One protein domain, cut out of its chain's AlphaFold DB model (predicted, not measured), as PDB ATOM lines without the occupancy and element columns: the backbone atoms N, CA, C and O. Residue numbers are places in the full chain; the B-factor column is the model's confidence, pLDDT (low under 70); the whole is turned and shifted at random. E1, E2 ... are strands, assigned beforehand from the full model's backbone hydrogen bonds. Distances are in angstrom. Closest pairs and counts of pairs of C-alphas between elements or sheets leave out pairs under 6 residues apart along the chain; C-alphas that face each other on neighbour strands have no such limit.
ATOM      1  N   VAL A  19     145.459 150.217 145.205       95.75
ATOM      2  CA  VAL A  19     146.291 151.420 145.356       95.75
ATOM      3  C   VAL A  19     145.504 152.617 144.853       95.75
ATOM      4  O   VAL A  19     145.053 152.623 143.707       95.75
ATOM      5  N   LEU A  20     145.314 153.612 145.721       96.06
ATOM      6  CA  LEU A  20     144.665 154.867 145.349       96.06
ATOM      7  C   LEU A  20     145.664 155.756 144.601       96.06
ATOM      8  O   LEU A  20     146.783 155.964 145.066       96.06
ATOM      9  N   ASP A  21     145.235 156.312 143.476       95.94
ATOM     10  CA  ASP A  21     145.964 157.334 142.736       95.94
ATOM     11  C   ASP A  21     145.346 158.700 143.044       95.94
ATOM     12  O   ASP A  21     144.324 159.091 142.472       95.94
ATOM     13  N   THR A  22     145.940 159.430 143.990       94.69
ATOM     14  CA  THR A  22     145.444 160.755 144.378       94.69
ATOM     15  C   THR A  22     145.658 161.818 143.304       94.69
ATOM     16  O   THR A  22     144.945 162.817 143.326       94.69
ATOM     17  N   ASP A  23     146.591 161.613 142.368       94.44
ATOM     18  CA  ASP A  23     146.850 162.556 141.272       94.44
ATOM     19  C   ASP A  23     145.784 162.433 140.173       94.44
ATOM     20  O   ASP A  23     145.440 163.420 139.518       94.44
ATOM     21  N   ALA A  24     145.232 161.229 139.991       94.94
ATOM     22  CA  ALA A  24     144.088 160.969 139.119       94.94
ATOM     23  C   ALA A  24     142.722 161.117 139.823       94.94
ATOM     24  O   ALA A  24     141.683 161.046 139.163       94.94
ATOM     25  N   SER A  25     142.709 161.319 141.144       96.44
ATOM     26  CA  SER A  25     141.497 161.529 141.942       96.44
ATOM     27  C   SER A  25     141.176 163.018 142.106       96.44
ATOM     28  O   SER A  25     142.056 163.877 142.048       96.44
ATOM     29  N   SER A  26     139.913 163.351 142.373       96.25
ATOM     30  CA  SER A  26     139.494 164.742 142.571       96.25
ATOM     31  C   SER A  26     138.413 164.912 143.625       96.25
ATOM     32  O   SER A  26     137.581 164.037 143.849       96.25
ATOM     33  N   ILE A  27     138.407 166.091 144.247       95.31
ATOM     34  CA  ILE A  27     137.361 166.543 145.161       95.31
ATOM     35  C   ILE A  27     136.829 167.865 144.623       95.31
ATOM     36  O   ILE A  27     137.591 168.796 144.361       95.31
ATOM     37  N   SER A  28     135.515 167.945 144.457       95.31
ATOM     38  CA  SER A  28     134.813 169.135 144.001       95.31
ATOM     39  C   SER A  28     133.767 169.529 145.028       95.31
ATOM     40  O   SER A  28     132.972 168.704 145.478       95.31
ATOM     41  N   THR A  29     133.760 170.803 145.400       92.94
ATOM     42  CA  THR A  29     132.792 171.389 146.319       92.94
ATOM     43  C   THR A  29     132.055 172.520 145.618       92.94
ATOM     44  O   THR A  29     132.652 173.340 144.918       92.94
ATOM     45  N   ASN A  30     130.740 172.587 145.806       94.12
ATOM     46  CA  ASN A  30     129.915 173.631 145.215       94.12
ATOM     47  C   ASN A  30     128.963 174.213 146.256       94.12
ATOM     48  O   ASN A  30     128.136 173.500 146.817       94.12
ATOM     49  N   ILE A  31     129.065 175.517 146.513       91.81
ATOM     50  CA  ILE A  31     128.158 176.207 147.432       91.81
ATOM     51  C   ILE A  31     126.805 176.390 146.740       91.81
ATOM     52  O   ILE A  31     126.685 177.127 145.763       91.81
ATOM     53  N   THR A  32     125.771 175.757 147.286       93.44
ATOM     54  CA  THR A  32     124.407 175.774 146.732       93.44
ATOM     55  C   THR A  32     123.516 176.841 147.353       93.44
ATOM     56  O   THR A  32     122.540 177.276 146.744       93.44
ATOM     57  N   GLY A  33     123.853 177.299 148.557       91.06
ATOM     58  CA  GLY A  33     123.116 178.334 149.269       91.06
ATOM     59  C   GLY A  33     124.018 179.024 150.276       91.06
ATOM     60  O   GLY A  33     124.793 178.376 150.972       91.06
ATOM     61  N   SER A  34     123.950 180.350 150.358       88.31
ATOM     62  CA  SER A  34     124.827 181.115 151.239       88.31
ATOM     63  C   SER A  34     124.142 182.370 151.756       88.31
ATOM     64  O   SER A  34     123.516 183.114 151.003       88.31
ATOM     65  N   ILE A  35     124.300 182.609 153.056       87.38
ATOM     66  CA  ILE A  35     123.983 183.881 153.719       87.38
ATOM     67  C   ILE A  35     125.250 184.516 154.295       87.38
ATOM     68  O   ILE A  35     125.200 185.227 155.299       87.38
ATOM     69  N   CYS A  36     126.404 184.197 153.715       84.44
ATOM     70  CA  CYS A  36     127.685 184.552 154.288       84.44
ATOM     71  C   CYS A  36     128.508 185.492 153.412       84.44
ATOM     72  O   CYS A  36     128.403 185.520 152.186       84.44
ATOM     73  N   LEU A  37     129.364 186.255 154.081       84.81
ATOM     74  CA  LEU A  37     130.329 187.144 153.466       84.81
ATOM     75  C   LEU A  37     131.605 186.353 153.180       84.81
ATOM     76  O   LEU A  37     132.288 185.910 154.106       84.81
ATOM     77  N   SER A  38     131.903 186.187 151.890       87.12
ATOM     78  CA  SER A  38     133.120 185.548 151.382       87.12
ATOM     79  C   SER A  38     133.357 184.125 151.901       87.12
ATOM     80  O   SER A  38     134.482 183.809 152.280       87.12
ATOM     81  N   CYS A  39     132.330 183.263 151.944       88.12
ATOM     82  CA  CYS A  39     132.616 181.866 152.261       88.12
ATOM     83  C   CYS A  39     133.260 181.117 151.113       88.12
ATOM     84  O   CYS A  39     132.857 181.242 149.957       88.12
ATOM     85  N   SER A  40     134.163 180.231 151.498       89.69
ATOM     86  CA  SER A  40     134.659 179.157 150.663       89.69
ATOM     87  C   SER A  40     134.648 177.862 151.460       89.69
ATOM     88  O   SER A  40     134.715 177.874 152.692       89.69
ATOM     89  N   ILE A  41     134.584 176.756 150.734       89.25
ATOM     90  CA  ILE A  41     134.888 175.432 151.249       89.25
ATOM     91  C   ILE A  41     135.767 174.729 150.227       89.25
ATOM     92  O   ILE A  41     135.434 174.704 149.041       89.25
ATOM     93  N   THR A  42     136.866 174.159 150.694       91.69
ATOM     94  CA  THR A  42     137.803 173.399 149.875       91.69
ATOM     95  C   THR A  42     138.012 172.044 150.533       91.69
ATOM     96  O   THR A  42     138.192 171.973 151.746       91.69
ATOM     97  N   GLY A  43     137.935 170.976 149.744       91.00
ATOM     98  CA  GLY A  43     138.274 169.627 150.182       91.00
ATOM     99  C   GLY A  43     139.557 169.159 149.516       91.00
ATOM    100  O   GLY A  43     139.725 169.338 148.310       91.00
ATOM    101  N   ASN A  44     140.440 168.539 150.289       94.50
ATOM    102  CA  ASN A  44     141.709 167.999 149.815       94.50
ATOM    103  C   ASN A  44     141.917 166.579 150.356       94.50
ATOM    104  O   ASN A  44     141.436 166.234 151.436       94.50
ATOM    105  N   PHE A  45     142.667 165.759 149.617       94.75
ATOM    106  CA  PHE A  45     143.152 164.477 150.121       94.75
ATOM    107  C   PHE A  45     144.227 164.716 151.181       94.75
ATOM    108  O   PHE A  45     145.228 165.393 150.923       94.75
ATOM    109  N   ALA A  46     144.004 164.166 152.370       93.25
ATOM    110  CA  ALA A  46     144.925 164.269 153.490       93.25
ATOM    111  C   ALA A  46     145.956 163.123 153.470       93.25
ATOM    112  O   ALA A  46     146.030 162.327 152.527       93.25
ATOM    113  N   SER A  47     146.821 163.076 154.482       92.50
ATOM    114  CA  SER A  47     147.972 162.164 154.521       92.50
ATOM    115  C   SER A  47     147.576 160.683 154.493       92.50
ATOM    116  O   SER A  47     148.321 159.876 153.932       92.50
ATOM    117  N   GLY A  48     146.396 160.335 155.022       90.00
ATOM    118  CA  GLY A  48     145.850 158.980 154.978       90.00
ATOM    119  C   GLY A  48     145.535 158.504 153.558       90.00
ATOM    120  O   GLY A  48     145.704 157.325 153.255       90.00
ATOM    121  N   ALA A  49     145.146 159.416 152.662       92.00
ATOM    122  CA  ALA A  49     144.853 159.096 151.266       92.00
ATOM    123  C   ALA A  49     146.118 159.006 150.390       92.00
ATOM    124  O   ALA A  49     146.204 158.123 149.541       92.00
ATOM    125  N   GLN A  50     147.124 159.863 150.614       88.56
ATOM    126  CA  GLN A  50     148.310 159.977 149.737       88.56
ATOM    127  C   GLN A  50     149.225 158.740 149.695       88.56
ATOM    128  O   GLN A  50     150.130 158.678 148.871       88.56
ATOM    129  N   ASN A  51     149.017 157.757 150.571       79.31
ATOM    130  CA  ASN A  51     149.777 156.503 150.578       79.31
ATOM    131  C   ASN A  51     148.865 155.286 150.750       79.31
ATOM    132  O   ASN A  51     149.285 154.262 151.296       79.31
ATOM    133  N   PHE A  52     147.597 155.399 150.346       93.25
ATOM    134  CA  PHE A  52     146.667 154.300 150.529       93.25
ATOM    135  C   PHE A  52     147.034 153.122 149.621       93.25
ATOM    136  O   PHE A  52     146.897 153.170 148.398       93.25
ATOM    137  N   SER A  53     147.469 152.040 150.261       94.25
ATOM    138  CA  SER A  53     147.651 150.731 149.655       94.25
ATOM    139  C   SER A  53     147.172 149.672 150.636       94.25
ATOM    140  O   SER A  53     147.580 149.667 151.801       94.25
ATOM    141  N   TRP A  54     146.292 148.785 150.184       94.25
ATOM    142  CA  TRP A  54     145.725 147.762 151.052       94.25
ATOM    143  C   TRP A  54     145.403 146.473 150.300       94.25
ATOM    144  O   TRP A  54     144.840 146.493 149.208       94.25
ATOM    145  N   THR A  55     145.740 145.342 150.917       92.69
ATOM    146  CA  THR A  55     145.426 143.997 150.433       92.69
ATOM    147  C   THR A  55     144.472 143.347 151.435       92.69
ATOM    148  O   THR A  55     144.900 143.052 152.556       92.69
ATOM    149  N   PRO A  56     143.199 143.106 151.079       90.00
ATOM    150  CA  PRO A  56     142.289 142.387 151.958       90.00
ATOM    151  C   PRO A  56     142.786 140.964 152.209       90.00
ATOM    152  O   PRO A  56     143.370 140.319 151.337       90.00
ATOM    153  N   THR A  57     142.510 140.443 153.395       87.25
ATOM    154  CA  THR A  57     142.838 139.059 153.767       87.25
ATOM    155  C   THR A  57     141.618 138.138 153.757       87.25
ATOM    156  O   THR A  57     141.753 136.912 153.775       87.25
ATOM    157  N   SER A  58     140.412 138.713 153.709       82.88
ATOM    158  CA  SER A  58     139.138 137.996 153.703       82.88
ATOM    159  C   SER A  58     138.047 138.794 152.962       82.88
ATOM    160  O   SER A  58     138.230 139.988 152.739       82.88
ATOM    161  N   PRO A  59     136.898 138.186 152.603       75.88
ATOM    162  CA  PRO A  59     135.833 138.851 151.840       75.88
ATOM    163  C   PRO A  59     135.072 139.929 152.613       75.88
ATOM    164  O   PRO A  59     134.284 140.666 152.035       75.88
ATOM    165  N   THR A  60     135.235 139.944 153.932       79.75
ATOM    166  CA  THR A  60     134.628 140.915 154.845       79.75
ATOM    167  C   THR A  60     135.703 141.724 155.554       79.75
ATOM    168  O   THR A  60     135.427 142.326 156.589       79.75
ATOM    169  N   ASP A  61     136.945 141.648 155.074       90.38
ATOM    170  CA  ASP A  61     138.026 142.438 155.632       90.38
ATOM    171  C   ASP A  61     137.775 143.904 155.294       90.38
ATOM    172  O   ASP A  61     137.283 144.230 154.209       90.38
ATOM    173  N   SER A  62     138.087 144.773 156.242       93.25
ATOM    174  CA  SER A  62     137.867 146.203 156.097       93.25
ATOM    175  C   SER A  62     138.968 146.974 156.793       93.25
ATOM    176  O   SER A  62     139.347 146.631 157.915       93.25
ATOM    177  N   ILE A  63     139.420 148.054 156.169       94.31
ATOM    178  CA  ILE A  63     140.379 148.981 156.761       94.31
ATOM    179  C   ILE A  63     139.745 150.361 156.899       94.31
ATOM    180  O   ILE A  63     139.156 150.889 155.956       94.31
ATOM    181  N   PHE A  64     139.864 150.943 158.090       94.25
ATOM    182  CA  PHE A  64     139.543 152.345 158.316       94.25
ATOM    183  C   PHE A  64     140.807 153.180 158.146       94.25
ATOM    184  O   PHE A  64     141.828 152.914 158.786       94.25
ATOM    185  N   VAL A  65     140.724 154.190 157.291       93.69
ATOM    186  CA  VAL A  65     141.787 155.156 157.048       93.69
ATOM    187  C   VAL A  65     141.367 156.459 157.696       93.69
ATOM    188  O   VAL A  65     140.425 157.107 157.240       93.69
ATOM    189  N   ASN A  66     142.058 156.821 158.775       91.50
ATOM    190  CA  ASN A  66     141.894 158.135 159.374       91.50
ATOM    191  C   ASN A  66     142.515 159.211 158.472       91.50
ATOM    192  O   ASN A  66     143.399 158.901 157.672       91.50
ATOM    193  N   ASP A  67     142.072 160.458 158.624       90.44
ATOM    194  CA  ASP A  67     142.648 161.622 157.936       90.44
ATOM    195  C   ASP A  67     142.715 161.408 156.414       90.44
ATOM    196  O   ASP A  67     143.750 161.576 155.762       90.44
ATOM    197  N   PHE A  68     141.592 160.956 155.850       93.06
ATOM    198  CA  PHE A  68     141.462 160.671 154.425       93.06
ATOM    199  C   PHE A  68     141.163 161.948 153.632       93.06
ATOM    200  O   PHE A  68     141.791 162.220 152.608       93.06
ATOM    201  N   PHE A  69     140.256 162.774 154.152       91.62
ATOM    202  CA  PHE A  69     139.996 164.119 153.643       91.62
ATOM    203  C   PHE A  69     140.333 165.166 154.693       91.62
ATOM    204  O   PHE A  69     140.127 164.931 155.883       91.62
ATOM    205  N   VAL A  70     140.754 166.338 154.229       91.44
ATOM    206  CA  VAL A  70     140.785 167.577 155.004       91.44
ATOM    207  C   VAL A  70     139.873 168.602 154.338       91.44
ATOM    208  O   VAL A  70     139.892 168.775 153.117       91.44
ATOM    209  N   TRP A  71     139.044 169.252 155.146       89.44
ATOM    210  CA  TRP A  71     138.075 170.246 154.705       89.44
ATOM    211  C   TRP A  71     138.401 171.589 155.328       89.44
ATOM    212  O   TRP A  71     138.271 171.752 156.540       89.44
ATOM    213  N   ASP A  72     138.740 172.563 154.494       89.25
ATOM    214  CA  ASP A  72     138.989 173.932 154.919       89.25
ATOM    215  C   ASP A  72     137.808 174.821 154.560       89.25
ATOM    216  O   ASP A  72     137.388 174.924 153.404       89.25
ATOM    217  N   VAL A  73     137.280 175.512 155.561       88.50
ATOM    218  CA  VAL A  73     136.203 176.488 155.400       88.50
ATOM    219  C   VAL A  73     136.692 177.884 155.754       88.50
ATOM    220  O   VAL A  73     137.576 178.072 156.590       88.50
ATOM    221  N   SER A  74     136.115 178.901 155.130       88.06
ATOM    222  CA  SER A  74     136.408 180.298 155.457       88.06
ATOM    223  C   SER A  74     135.161 181.174 155.319       88.06
ATOM    224  O   SER A  74     134.124 180.706 154.849       88.06
ATOM    225  N   GLY A  75     135.243 182.433 155.764       87.12
ATOM    226  CA  GLY A  75     134.184 183.441 155.619       87.12
ATOM    227  C   GLY A  75     133.520 183.879 156.929       87.12
ATOM    228  O   GLY A  75     134.029 183.648 158.030       87.12
ATOM    229  N   PHE A  76     132.366 184.543 156.805       88.00
ATOM    230  CA  PHE A  76     131.519 184.954 157.931       88.00
ATOM    231  C   PHE A  76     130.035 184.730 157.621       88.00
ATOM    232  O   PHE A  76     129.484 185.399 156.750       88.00
ATOM    233  N   GLY A  77     129.367 183.830 158.341       88.75
ATOM    234  CA  GLY A  77     127.952 183.492 158.152       88.75
ATOM    235  C   GLY A  77     127.751 181.985 158.041       88.75
ATOM    236  O   GLY A  77     128.426 181.227 158.722       88.75
ATOM    237  N   GLY A  78     126.832 181.521 157.198       89.88
ATOM    238  CA  GLY A  78     126.696 180.095 156.905       89.88
ATOM    239  C   GLY A  78     126.351 179.817 155.452       89.88
ATOM    240  O   GLY A  78     125.766 180.667 154.774       89.88
ATOM    241  N   ALA A  79     126.716 178.623 155.001       91.56
ATOM    242  CA  ALA A  79     126.467 178.145 153.655       91.56
ATOM    243  C   ALA A  79     126.135 176.648 153.652       91.56
ATOM    244  O   ALA A  79     126.564 175.898 154.529       91.56
ATOM    245  N   THR A  80     125.360 176.227 152.662       92.94
ATOM    246  CA  THR A  80     125.169 174.831 152.271       92.94
ATOM    247  C   THR A  80     125.998 174.551 151.031       92.94
ATOM    248  O   THR A  80     126.198 175.435 150.193       92.94
ATOM    249  N   PHE A  81     126.485 173.326 150.913       92.00
ATOM    250  CA  PHE A  81     127.307 172.913 149.790       92.00
ATOM    251  C   PHE A  81     127.013 171.470 149.409       92.00
ATOM    252  O   PHE A  81     126.620 170.666 150.254       92.00
ATOM    253  N   ASP A  82     127.247 171.162 148.144       94.62
ATOM    254  CA  ASP A  82     127.356 169.800 147.649       94.62
ATOM    255  C   ASP A  82     128.831 169.452 147.470       94.62
ATOM    256  O   ASP A  82     129.673 170.323 147.217       94.62
ATOM    257  N   VAL A  83     129.137 168.171 147.618       93.12
ATOM    258  CA  VAL A  83     130.469 167.619 147.406       93.12
ATOM    259  C   VAL A  83     130.391 166.425 146.472       93.12
ATOM    260  O   VAL A  83     129.492 165.588 146.577       93.12
ATOM    261  N   GLN A  84     131.359 166.344 145.571       95.44
ATOM    262  CA  GLN A  84     131.612 165.189 144.731       95.44
ATOM    263  C   GLN A  84     133.072 164.781 144.889       95.44
ATOM    264  O   GLN A  84     133.967 165.625 144.858       95.44
ATOM    265  N   VAL A  85     133.299 163.488 145.080       95.06
ATOM    266  CA  VAL A  85     134.627 162.886 145.159       95.06
ATOM    267  C   VAL A  85     134.715 161.828 144.084       95.06
ATOM    268  O   VAL A  85     133.913 160.898 144.080       95.06
ATOM    269  N   ASP A  86     135.714 161.949 143.226       96.31
ATOM    270  CA  ASP A  86     136.062 160.939 142.242       96.31
ATOM    271  C   ASP A  86     137.364 160.283 142.702       96.31
ATOM    272  O   ASP A  86     138.385 160.952 142.878       96.31
ATOM    273  N   LEU A  87     137.310 158.979 142.958       96.06
ATOM    274  CA  LEU A  87     138.456 158.167 143.345       96.06
ATOM    275  C   LEU A  87     138.937 157.382 142.135       96.06
ATOM    276  O   LEU A  87     138.157 156.648 141.522       96.06
ATOM    277  N   ALA A  88     140.222 157.496 141.834       96.69
ATOM    278  CA  ALA A  88     140.915 156.684 140.853       96.69
ATOM    279  C   ALA A  88     141.866 155.719 141.567       96.69
ATOM    280  O   ALA A  88     142.583 156.095 142.492       96.69
ATOM    281  N   PHE A  89     141.872 154.470 141.125       95.81
ATOM    282  CA  PHE A  89     142.765 153.426 141.602       95.81
ATOM    283  C   PHE A  89     143.681 153.014 140.458       95.81
ATOM    284  O   PHE A  89     143.210 152.838 139.333       95.81
ATOM    285  N   SER A  90     144.973 152.881 140.740       95.38
ATOM    286  CA  SER A  90     145.986 152.470 139.760       95.38
ATOM    287  C   SER A  90     146.188 150.955 139.738       95.38
ATOM    288  O   SER A  90     146.386 150.386 138.665       95.38
ATOM    289  N   ASP A  91     146.068 150.311 140.900       93.31
ATOM    290  CA  ASP A  91     146.130 148.863 141.071       93.31
ATOM    291  C   ASP A  91     144.848 148.334 141.722       93.31
ATOM    292  O   ASP A  91     144.245 149.018 142.563       93.31
ATOM    293  N   PRO A  92     144.444 147.093 141.401       90.94
ATOM    294  CA  PRO A  92     145.132 146.109 140.543       90.94
ATOM    295  C   PRO A  92     145.010 146.345 139.029       90.94
ATOM    296  O   PRO A  92     145.798 145.819 138.244       90.94
ATOM    297  N   ASP A  93     144.021 147.128 138.624       92.81
ATOM    298  CA  ASP A  93     143.877 147.669 137.284       92.81
ATOM    299  C   ASP A  93     143.239 149.056 137.393       92.81
ATOM    300  O   ASP A  93     142.574 149.365 138.385       92.81
ATOM    301  N   ALA A  94     143.482 149.906 136.395       93.62
ATOM    302  CA  ALA A  94     143.013 151.281 136.425       93.62
ATOM    303  C   ALA A  94     141.477 151.331 136.436       93.62
ATOM    304  O   ALA A  94     140.827 150.986 135.444       93.62
ATOM    305  N   ALA A  95     140.904 151.799 137.540       95.00
ATOM    306  CA  ALA A  95     139.462 151.903 137.721       95.00
ATOM    307  C   ALA A  95     139.115 153.170 138.506       95.00
ATOM    308  O   ALA A  95     139.933 153.697 139.255       95.00
ATOM    309  N   SER A  96     137.898 153.677 138.336       94.88
ATOM    310  CA  SER A  96     137.435 154.857 139.065       94.88
ATOM    311  C   SER A  96     136.000 154.704 139.539       94.88
ATOM    312  O   SER A  96     135.221 153.916 138.997       94.88
ATOM    313  N   THR A  97     135.662 155.445 140.585       95.75
ATOM    314  CA  THR A  97     134.318 155.508 141.156       95.75
ATOM    315  C   THR A  97     134.079 156.886 141.750       95.75
ATOM    316  O   THR A  97     135.026 157.599 142.074       95.75
ATOM    317  N   SER A  98     132.816 157.262 141.895       94.44
ATOM    318  CA  SER A  98     132.423 158.578 142.387       94.44
ATOM    319  C   SER A  98     131.473 158.450 143.571       94.44
ATOM    320  O   SER A  98     130.552 157.631 143.537       94.44
ATOM    321  N   GLY A  99     131.655 159.291 144.583       93.75
ATOM    322  CA  GLY A  99     130.716 159.482 145.684       93.75
ATOM    323  C   GLY A  99     130.273 160.937 145.777       93.75
ATOM    324  O   GLY A  99     131.008 161.855 145.418       93.75
ATOM    325  N   SER A 100     129.060 161.154 146.269       94.38
ATOM    326  CA  SER A 100     128.455 162.478 146.401       94.38
ATOM    327  C   SER A 100     127.845 162.671 147.778       94.38
ATOM    328  O   SER A 100     127.287 161.746 148.378       94.38
ATOM    329  N   GLY A 101     127.880 163.898 148.270       92.38
ATOM    330  CA  GLY A 101     127.299 164.276 149.547       92.38
ATOM    331  C   GLY A 101     126.826 165.716 149.541       92.38
ATOM    332  O   GLY A 101     127.086 166.474 148.607       92.38
ATOM    333  N   SER A 102     126.162 166.093 150.620       91.56
ATOM    334  CA  SER A 102     125.776 167.473 150.879       91.56
ATOM    335  C   SER A 102     126.122 167.813 152.314       91.56
ATOM    336  O   SER A 102     126.150 166.950 153.191       91.56
ATOM    337  N   GLY A 103     126.377 169.081 152.569       90.25
ATOM    338  CA  GLY A 103     126.719 169.554 153.891       90.25
ATOM    339  C   GLY A 103     126.321 170.998 154.104       90.25
ATOM    340  O   GLY A 103     125.785 171.692 153.236       90.25
ATOM    341  N   PHE A 104     126.591 171.456 155.310       89.75
ATOM    342  CA  PHE A 104     126.444 172.846 155.689       89.75
ATOM    343  C   PHE A 104     127.594 173.240 156.595       89.75
ATOM    344  O   PHE A 104     128.135 172.410 157.322       89.75
ATOM    345  N   PHE A 105     127.930 174.521 156.597       88.19
ATOM    346  CA  PHE A 105     128.809 175.100 157.596       88.19
ATOM    347  C   PHE A 105     128.324 176.478 158.037       88.19
ATOM    348  O   PHE A 105     127.550 177.154 157.358       88.19
ATOM    349  N   LYS A 106     128.758 176.884 159.225       87.56
ATOM    350  CA  LYS A 106     128.498 178.174 159.856       87.56
ATOM    351  C   LYS A 106     129.802 178.689 160.426       87.56
ATOM    352  O   LYS A 106     130.279 178.136 161.402       87.56
ATOM    353  N   THR A 107     130.366 179.735 159.860       85.69
ATOM    354  CA  THR A 107     131.610 180.321 160.335       85.69
ATOM    355  C   THR A 107     131.391 181.679 161.006       85.69
ATOM    356  O   THR A 107     130.655 182.529 160.505       85.69
ATOM    357  N   PHE A 108     132.025 181.898 162.158       77.88
ATOM    358  CA  PHE A 108     132.064 183.179 162.859       77.88
ATOM    359  C   PHE A 108     133.511 183.672 162.919       77.88
ATOM    360  O   PHE A 108     134.398 183.017 163.472       77.88
ATOM    361  N   PHE A 109     133.738 184.850 162.336       68.88
ATOM    362  CA  PHE A 109     135.039 185.528 162.262       68.88
ATOM    363  C   PHE A 109     136.178 184.680 161.658       68.88
ATOM    364  O   PHE A 109     137.340 184.900 161.996       68.88
ATOM    365  N   GLY A 110     135.873 183.697 160.800       65.81
ATOM    366  CA  GLY A 110     136.872 182.809 160.190       65.81
ATOM    367  C   GLY A 110     137.663 181.940 161.180       65.81
ATOM    368  O   GLY A 110     138.653 181.334 160.791       65.81
ATOM    369  N   LYS A 111     137.263 181.898 162.459       65.81
ATOM    370  CA  LYS A 111     137.965 181.172 163.539       65.81
ATOM    371  C   LYS A 111     137.112 180.100 164.207       65.81
ATOM    372  O   LYS A 111     137.649 179.173 164.805       65.81
ATOM    373  N   PHE A 112     135.796 180.246 164.119       56.25
ATOM    374  CA  PHE A 112     134.838 179.274 164.617       56.25
ATOM    375  C   PHE A 112     134.056 178.759 163.439       56.25
ATOM    376  O   PHE A 112     133.274 179.525 162.888       56.25
ATOM    377  N   SER A 113     134.237 177.500 163.074       72.75
ATOM    378  CA  SER A 113     133.447 176.900 162.015       72.75
ATOM    379  C   SER A 113     132.647 175.725 162.558       72.75
ATOM    380  O   SER A 113     133.184 174.761 163.087       72.75
ATOM    381  N   GLY A 114     131.330 175.908 162.471       76.56
ATOM    382  CA  GLY A 114     130.228 174.988 162.685       76.56
ATOM    383  C   GLY A 114     129.757 174.329 161.367       76.56
ATOM    384  O   GLY A 114     130.146 174.814 160.321       76.56
ATOM    385  N   GLY A 115     128.923 173.278 161.363       82.75
ATOM    386  CA  GLY A 115     128.644 172.448 160.176       82.75
ATOM    387  C   GLY A 115     128.557 170.917 160.342       82.75
ATOM    388  O   GLY A 115     128.744 170.357 161.423       82.75
ATOM    389  N   GLY A 116     128.253 170.253 159.234       85.75
ATOM    390  CA  GLY A 116     128.203 168.802 159.084       85.75
ATOM    391  C   GLY A 116     128.139 168.427 157.605       85.75
ATOM    392  O   GLY A 116     127.690 169.235 156.788       85.75
ATOM    393  N   LEU A 117     128.597 167.226 157.268       88.12
ATOM    394  CA  LEU A 117     128.556 166.681 155.911       88.12
ATOM    395  C   LEU A 117     127.992 165.261 155.962       88.12
ATOM    396  O   LEU A 117     128.347 164.460 156.828       88.12
ATOM    397  N   TRP A 118     127.096 164.972 155.026       89.12
ATOM    398  CA  TRP A 118     126.423 163.691 154.895       89.12
ATOM    399  C   TRP A 118     126.601 163.177 153.474       89.12
ATOM    400  O   TRP A 118     126.320 163.879 152.501       89.12
ATOM    401  N   TRP A 119     127.041 161.931 153.356       90.25
ATOM    402  CA  TRP A 119     127.191 161.268 152.070       90.25
ATOM    403  C   TRP A 119     125.848 160.699 151.616       90.25
ATOM    404  O   TRP A 119     125.143 160.033 152.371       90.25
ATOM    405  N   THR A 120     125.485 161.003 150.376       88.69
ATOM    406  CA  THR A 120     124.239 160.557 149.728       88.69
ATOM    407  C   THR A 120     124.449 159.308 148.885       88.69
ATOM    408  O   THR A 120     123.517 158.527 148.702       88.69
ATOM    409  N   SER A 121     125.672 159.100 148.397       88.62
ATOM    410  CA  SER A 121     126.081 157.906 147.672       88.62
ATOM    411  C   SER A 121     127.415 157.392 148.208       88.62
ATOM    412  O   SER A 121     128.306 158.167 148.560       88.62
ATOM    413  N   THR A 122     127.532 156.070 148.292       83.69
ATOM    414  CA  THR A 122     128.764 155.368 148.657       83.69
ATOM    415  C   THR A 122     129.439 154.865 147.382       83.69
ATOM    416  O   THR A 122     128.792 154.120 146.635       83.69
ATOM    417  N   PRO A 123     130.695 155.251 147.104       89.12
ATOM    418  CA  PRO A 123     131.410 154.736 145.949       89.12
ATOM    419  C   PRO A 123     131.631 153.226 146.062       89.12
ATOM    420  O   PRO A 123     132.011 152.709 147.110       89.12
ATOM    421  N   SER A 124     131.437 152.526 144.951       91.75
ATOM    422  CA  SER A 124     131.846 151.133 144.775       91.75
ATOM    423  C   SER A 124     132.556 151.027 143.435       91.75
ATOM    424  O   SER A 124     132.099 151.604 142.440       91.75
ATOM    425  N   VAL A 125     133.705 150.359 143.407       91.75
ATOM    426  CA  VAL A 125     134.490 150.156 142.188       91.75
ATOM    427  C   VAL A 125     134.594 148.667 141.895       91.75
ATOM    428  O   VAL A 125     134.908 147.856 142.764       91.75
ATOM    429  N   THR A 126     134.303 148.305 140.647       91.25
ATOM    430  CA  THR A 126     134.523 146.958 140.121       91.25
ATOM    431  C   THR A 126     135.702 147.009 139.169       91.25
ATOM    432  O   THR A 126     135.673 147.736 138.179       91.25
ATOM    433  N   PHE A 127     136.727 146.231 139.480       90.12
ATOM    434  CA  PHE A 127     137.945 146.130 138.686       90.12
ATOM    435  C   PHE A 127     137.755 145.147 137.524       90.12
ATOM    436  O   PHE A 127     136.909 144.246 137.597       90.12
ATOM    437  N   ALA A 128     138.544 145.274 136.459       87.50
ATOM    438  CA  ALA A 128     138.449 144.440 135.258       87.50
ATOM    439  C   ALA A 128     138.642 142.945 135.560       87.50
ATOM    440  O   ALA A 128     138.031 142.080 134.929       87.50
ATOM    441  N   GLN A 129     139.455 142.638 136.565       83.12
ATOM    442  CA  GLN A 129     139.659 141.281 137.074       83.12
ATOM    443  C   GLN A 129     138.504 140.728 137.930       83.12
ATOM    444  O   GLN A 129     138.551 139.573 138.352       83.12
ATOM    445  N   GLY A 130     137.472 141.529 138.204       84.44
ATOM    446  CA  GLY A 130     136.254 141.117 138.902       84.44
ATOM    447  C   GLY A 130     136.287 141.241 140.428       84.44
ATOM    448  O   GLY A 130     135.328 140.824 141.075       84.44
ATOM    449  N   SER A 131     137.350 141.795 141.018       88.19
ATOM    450  CA  SER A 131     137.335 142.217 142.425       88.19
ATOM    451  C   SER A 131     136.486 143.476 142.602       88.19
ATOM    452  O   SER A 131     136.407 144.306 141.693       88.19
ATOM    453  N   VAL A 132     135.889 143.632 143.782       90.12
ATOM    454  CA  VAL A 132     135.079 144.805 144.139       90.12
ATOM    455  C   VAL A 132     135.672 145.457 145.378       90.12
ATOM    456  O   VAL A 132     136.086 144.757 146.304       90.12
ATOM    457  N   LEU A 133     135.726 146.785 145.382       91.38
ATOM    458  CA  LEU A 133     136.107 147.585 146.538       91.38
ATOM    459  C   LEU A 133     134.978 148.570 146.832       91.38
ATOM    460  O   LEU A 133     134.673 149.446 146.020       91.38
ATOM    461  N   ASP A 134     134.375 148.414 148.001       92.81
ATOM    462  CA  ASP A 134     133.364 149.326 148.515       92.81
ATOM    463  C   ASP A 134     134.027 150.367 149.412       92.81
ATOM    464  O   ASP A 134     134.873 150.040 150.251       92.81
ATOM    465  N   VAL A 135     133.624 151.623 149.241       92.69
ATOM    466  CA  VAL A 135     134.152 152.756 149.996       92.69
ATOM    467  C   VAL A 135     133.009 153.425 150.742       92.69
ATOM    468  O   VAL A 135     131.995 153.822 150.165       92.69
ATOM    469  N   VAL A 136     133.173 153.573 152.050       93.00
ATOM    470  CA  VAL A 136     132.239 154.295 152.910       93.00
ATOM    471  C   VAL A 136     132.973 155.483 153.497       93.00
ATOM    472  O   VAL A 136     133.829 155.337 154.368       93.00
ATOM    473  N   PHE A 137     132.638 156.670 153.008       90.81
ATOM    474  CA  PHE A 137     133.182 157.902 153.551       90.81
ATOM    475  C   PHE A 137     132.552 158.220 154.900       90.81
ATOM    476  O   PHE A 137     131.336 158.108 155.088       90.81
ATOM    477  N   GLU A 138     133.384 158.651 155.839       86.75
ATOM    478  CA  GLU A 138     132.893 159.157 157.105       86.75
ATOM    479  C   GLU A 138     132.270 160.541 156.884       86.75
ATOM    480  O   GLU A 138     132.830 161.412 156.212       86.75
ATOM    481  N   GLY A 139     131.065 160.742 157.414       68.25
ATOM    482  CA  GLY A 139     130.483 162.075 157.500       68.25
ATOM    483  C   GLY A 139     131.042 162.773 158.739       68.25
ATOM    484  O   GLY A 139     130.885 162.224 159.831       68.25
ATOM    485  N   PRO A 140     131.655 163.965 158.640       62.72
ATOM    486  CA  PRO A 140     132.042 164.702 159.825       62.72
ATOM    487  C   PRO A 140     130.782 165.090 160.588       62.72
ATOM    488  O   PRO A 140     129.939 165.865 160.118       62.72
ATOM    489  N   SER A 141     130.697 164.600 161.815       53.75
ATOM    490  CA  SER A 141     129.843 165.170 162.837       53.75
ATOM    491  C   SER A 141     130.721 165.906 163.848       53.75
ATOM    492  O   SER A 141     131.359 165.289 164.691       53.75
ATOM    493  N   VAL A 142     130.640 167.238 163.802       56.75
ATOM    494  CA  VAL A 142     130.958 168.187 164.886       56.75
ATOM    495  C   VAL A 142     132.382 168.788 164.961       56.75
ATOM    496  O   VAL A 142     133.247 168.350 165.700       56.75
ATOM    497  N   LEU A 143     132.565 169.902 164.252       54.25
ATOM    498  CA  LEU A 143     132.817 171.277 164.749       54.25
ATOM    499  C   LEU A 143     133.714 171.457 165.970       54.25
ATOM    500  O   LEU A 143     133.245 171.547 167.106       54.25
ATOM    501  N   GLY A 144     135.004 171.620 165.691       55.31
ATOM    502  CA  GLY A 144     136.018 172.046 166.646       55.31
ATOM    503  C   GLY A 144     136.337 173.543 166.585       55.31
ATOM    504  O   GLY A 144     135.777 174.321 165.811       55.31
ATOM    505  N   TRP A 145     137.276 173.949 167.436       57.03
ATOM    506  CA  TRP A 145     137.974 175.225 167.303       57.03
ATOM    507  C   TRP A 145     138.853 175.187 166.050       57.03
ATOM    508  O   TRP A 145     139.670 174.281 165.915       57.03
ATOM    509  N   GLY A 146     138.719 176.179 165.170       71.88
ATOM    510  CA  GLY A 146     139.433 176.222 163.897       71.88
ATOM    511  C   GLY A 146     138.502 176.160 162.691       71.88
ATOM    512  O   GLY A 146     137.274 176.217 162.803       71.88
ATOM    513  N   ASN A 147     139.117 176.118 161.517       79.81
ATOM    514  CA  ASN A 147     138.446 176.196 160.226       79.81
ATOM    515  C   ASN A 147     138.803 175.020 159.302       79.81
ATOM    516  O   ASN A 147     138.490 175.082 158.118       79.81
ATOM    517  N   SER A 148     139.432 173.985 159.862       85.06
ATOM    518  CA  SER A 148     139.852 172.768 159.180       85.06
ATOM    519  C   SER A 148     139.311 171.552 159.930       85.06
ATOM    520  O   SER A 148     139.300 171.556 161.167       85.06
ATOM    521  N   VAL A 149     138.824 170.540 159.216       86.25
ATOM    522  CA  VAL A 149     138.354 169.277 159.801       86.25
ATOM    523  C   VAL A 149     138.802 168.103 158.945       86.25
ATOM    524  O   VAL A 149     138.688 168.143 157.722       86.25
ATOM    525  N   GLU A 150     139.288 167.058 159.599       88.50
ATOM    526  CA  GLU A 150     139.698 165.814 158.959       88.50
ATOM    527  C   GLU A 150     138.596 164.758 159.098       88.50
ATOM    528  O   GLU A 150     137.868 164.726 160.094       88.50
ATOM    529  N   THR A 151     138.433 163.918 158.076       89.62
ATOM    530  CA  THR A 151     137.439 162.830 158.053       89.62
ATOM    531  C   THR A 151     138.040 161.566 157.472       89.62
ATOM    532  O   THR A 151     138.840 161.652 156.534       89.62
ATOM    533  N   GLY A 152     137.624 160.404 157.974       91.38
ATOM    534  CA  GLY A 152     138.110 159.120 157.489       91.38
ATOM    535  C   GLY A 152     137.316 158.518 156.326       91.38
ATOM    536  O   GLY A 152     136.297 159.040 155.862       91.38
ATOM    537  N   ALA A 153     137.792 157.360 155.875       92.88
ATOM    538  CA  ALA A 153     137.102 156.487 154.934       92.88
ATOM    539  C   ALA A 153     137.309 155.018 155.328       92.88
ATOM    540  O   ALA A 153     138.401 154.616 155.730       92.88
ATOM    541  N   THR A 154     136.260 154.206 155.207       94.25
ATOM    542  CA  THR A 154     136.336 152.750 155.370       94.25
ATOM    543  C   THR A 154     136.336 152.086 154.002       94.25
ATOM    544  O   THR A 154     135.473 152.376 153.178       94.25
ATOM    545  N   PHE A 155     137.265 151.161 153.790       92.88
ATOM    546  CA  PHE A 155     137.372 150.358 152.578       92.88
ATOM    547  C   PHE A 155     137.047 148.903 152.894       92.88
ATOM    548  O   PHE A 155     137.596 148.361 153.853       92.88
ATOM    549  N   THR A 156     136.208 148.268 152.078       91.94
ATOM    550  CA  THR A 156     135.843 146.848 152.200       91.94
ATOM    551  C   THR A 156     136.085 146.153 150.867       91.94
ATOM    552  O   THR A 156     135.533 146.554 149.844       91.94
ATOM    553  N   GLY A 157     136.933 145.126 150.861       85.38
ATOM    554  CA  GLY A 157     137.358 144.442 149.640       85.38
ATOM    555  C   GLY A 157     136.740 143.055 149.502       85.38
ATOM    556  O   GLY A 157     136.819 142.239 150.421       85.38
ATOM    557  N   ALA A 158     136.190 142.755 148.328       79.94
ATOM    558  CA  ALA A 158     135.715 141.425 147.965       79.94
ATOM    559  C   ALA A 158     136.737 140.699 147.063       79.94
ATOM    560  O   ALA A 158     137.360 141.328 146.199       79.94
ATOM    561  N   PRO A 159     136.916 139.370 147.223       75.06
ATOM    562  CA  PRO A 159     137.845 138.602 146.406       75.06
ATOM    563  C   PRO A 159     137.389 138.553 144.948       75.06
ATOM    564  O   PRO A 159     136.205 138.694 144.637       75.06
TER     565      PRO A 159
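AT A GLANCE: This is residues 19 to 159 of the 190 residues of an uncharacterized protein of Maritimibacter sp. 55A14 (UniProt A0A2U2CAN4). The strands make a long, slender barrel, nearly closed: going round it stand E1, the second run of E3, E4, then E5 toward one end and E6 with E7 toward the other, then E8, the first run of E3, and E2 back beside E1. E3 is the long strand that folds back on itself near residues 76 to 78, and the link of residues 46 to 61 runs along the side of the barrel. The printed part has 141 residues, with no named helix and eight named strands, E1 to E8, in one branched, twisted sheet whose neighbour pairs are antiparallel; the class is all strand. It is compact, with a radius of gyration of the C-alphas of 16.0 A, and a rod in outline, spanning 50 by 24 by 23 A.

IN THESE COORDINATES: E1, residues 19 to 34, begins at C-alpha 19 (146.291, 151.420, 145.356), bends by 63 degrees at residue 23 and is 37.1 A long. E2 is residues 37 to 45, 26.3 A. E3, residues 62 to 91, goes from C-alpha 62 (137.867, 146.203, 156.097) out to C-alpha 76 (131.519, 184.954, 157.931) and back, with its first and last C-alphas 17.4 A apart. E4, residues 95 to 108, is 40.8 A long and bends by 53 degrees at residue 102. E5 is residues 112 to 119, E6 residues 124 to 126 and E7 residues 132 to 137. E8, residues 148 to 158, is 33.5 A long and ends at C-alpha 158 (135.715, 141.425, 147.965).

HOW THE PARTS SIT: E3 has staggered pairing. On one side of it lie E1, with N 28 and O 84 at 2.8 A, and E2, with N 42 and O 72 at 2.9 A. On the other side lie E4, with N 83 and O 101 at 2.8 A, and E8, with N 65 and O 153 at 2.8 A. E2, E3, E4 and E5 form a meander, each strand the antiparallel neighbour of the one before; in it N 106 and O 114 of E4 and E5 are 2.7 A apart. E6, E7 and E8 form another, with N 125 and O 133 at 2.9 A and N 136 and O 154 at 2.8 A. The closest C-alphas of E1 and E2, Ile 27 and Gly 43, are 6.0 A apart; those of E4 and E6, Thr 97 and Val 125, are 5.5 A apart. E1 and E8 are apart.

THE WHOLE: The two C-alphas farthest apart, those of Phe 109 and Gln 129, are 51.1 A from each other. The printed part has no cut. The link from E2 to E3 is long, with 16 residues. Mean pLDDT of the printed part is 87.8; residues 109 to 112 and 139 to 145 are under 70.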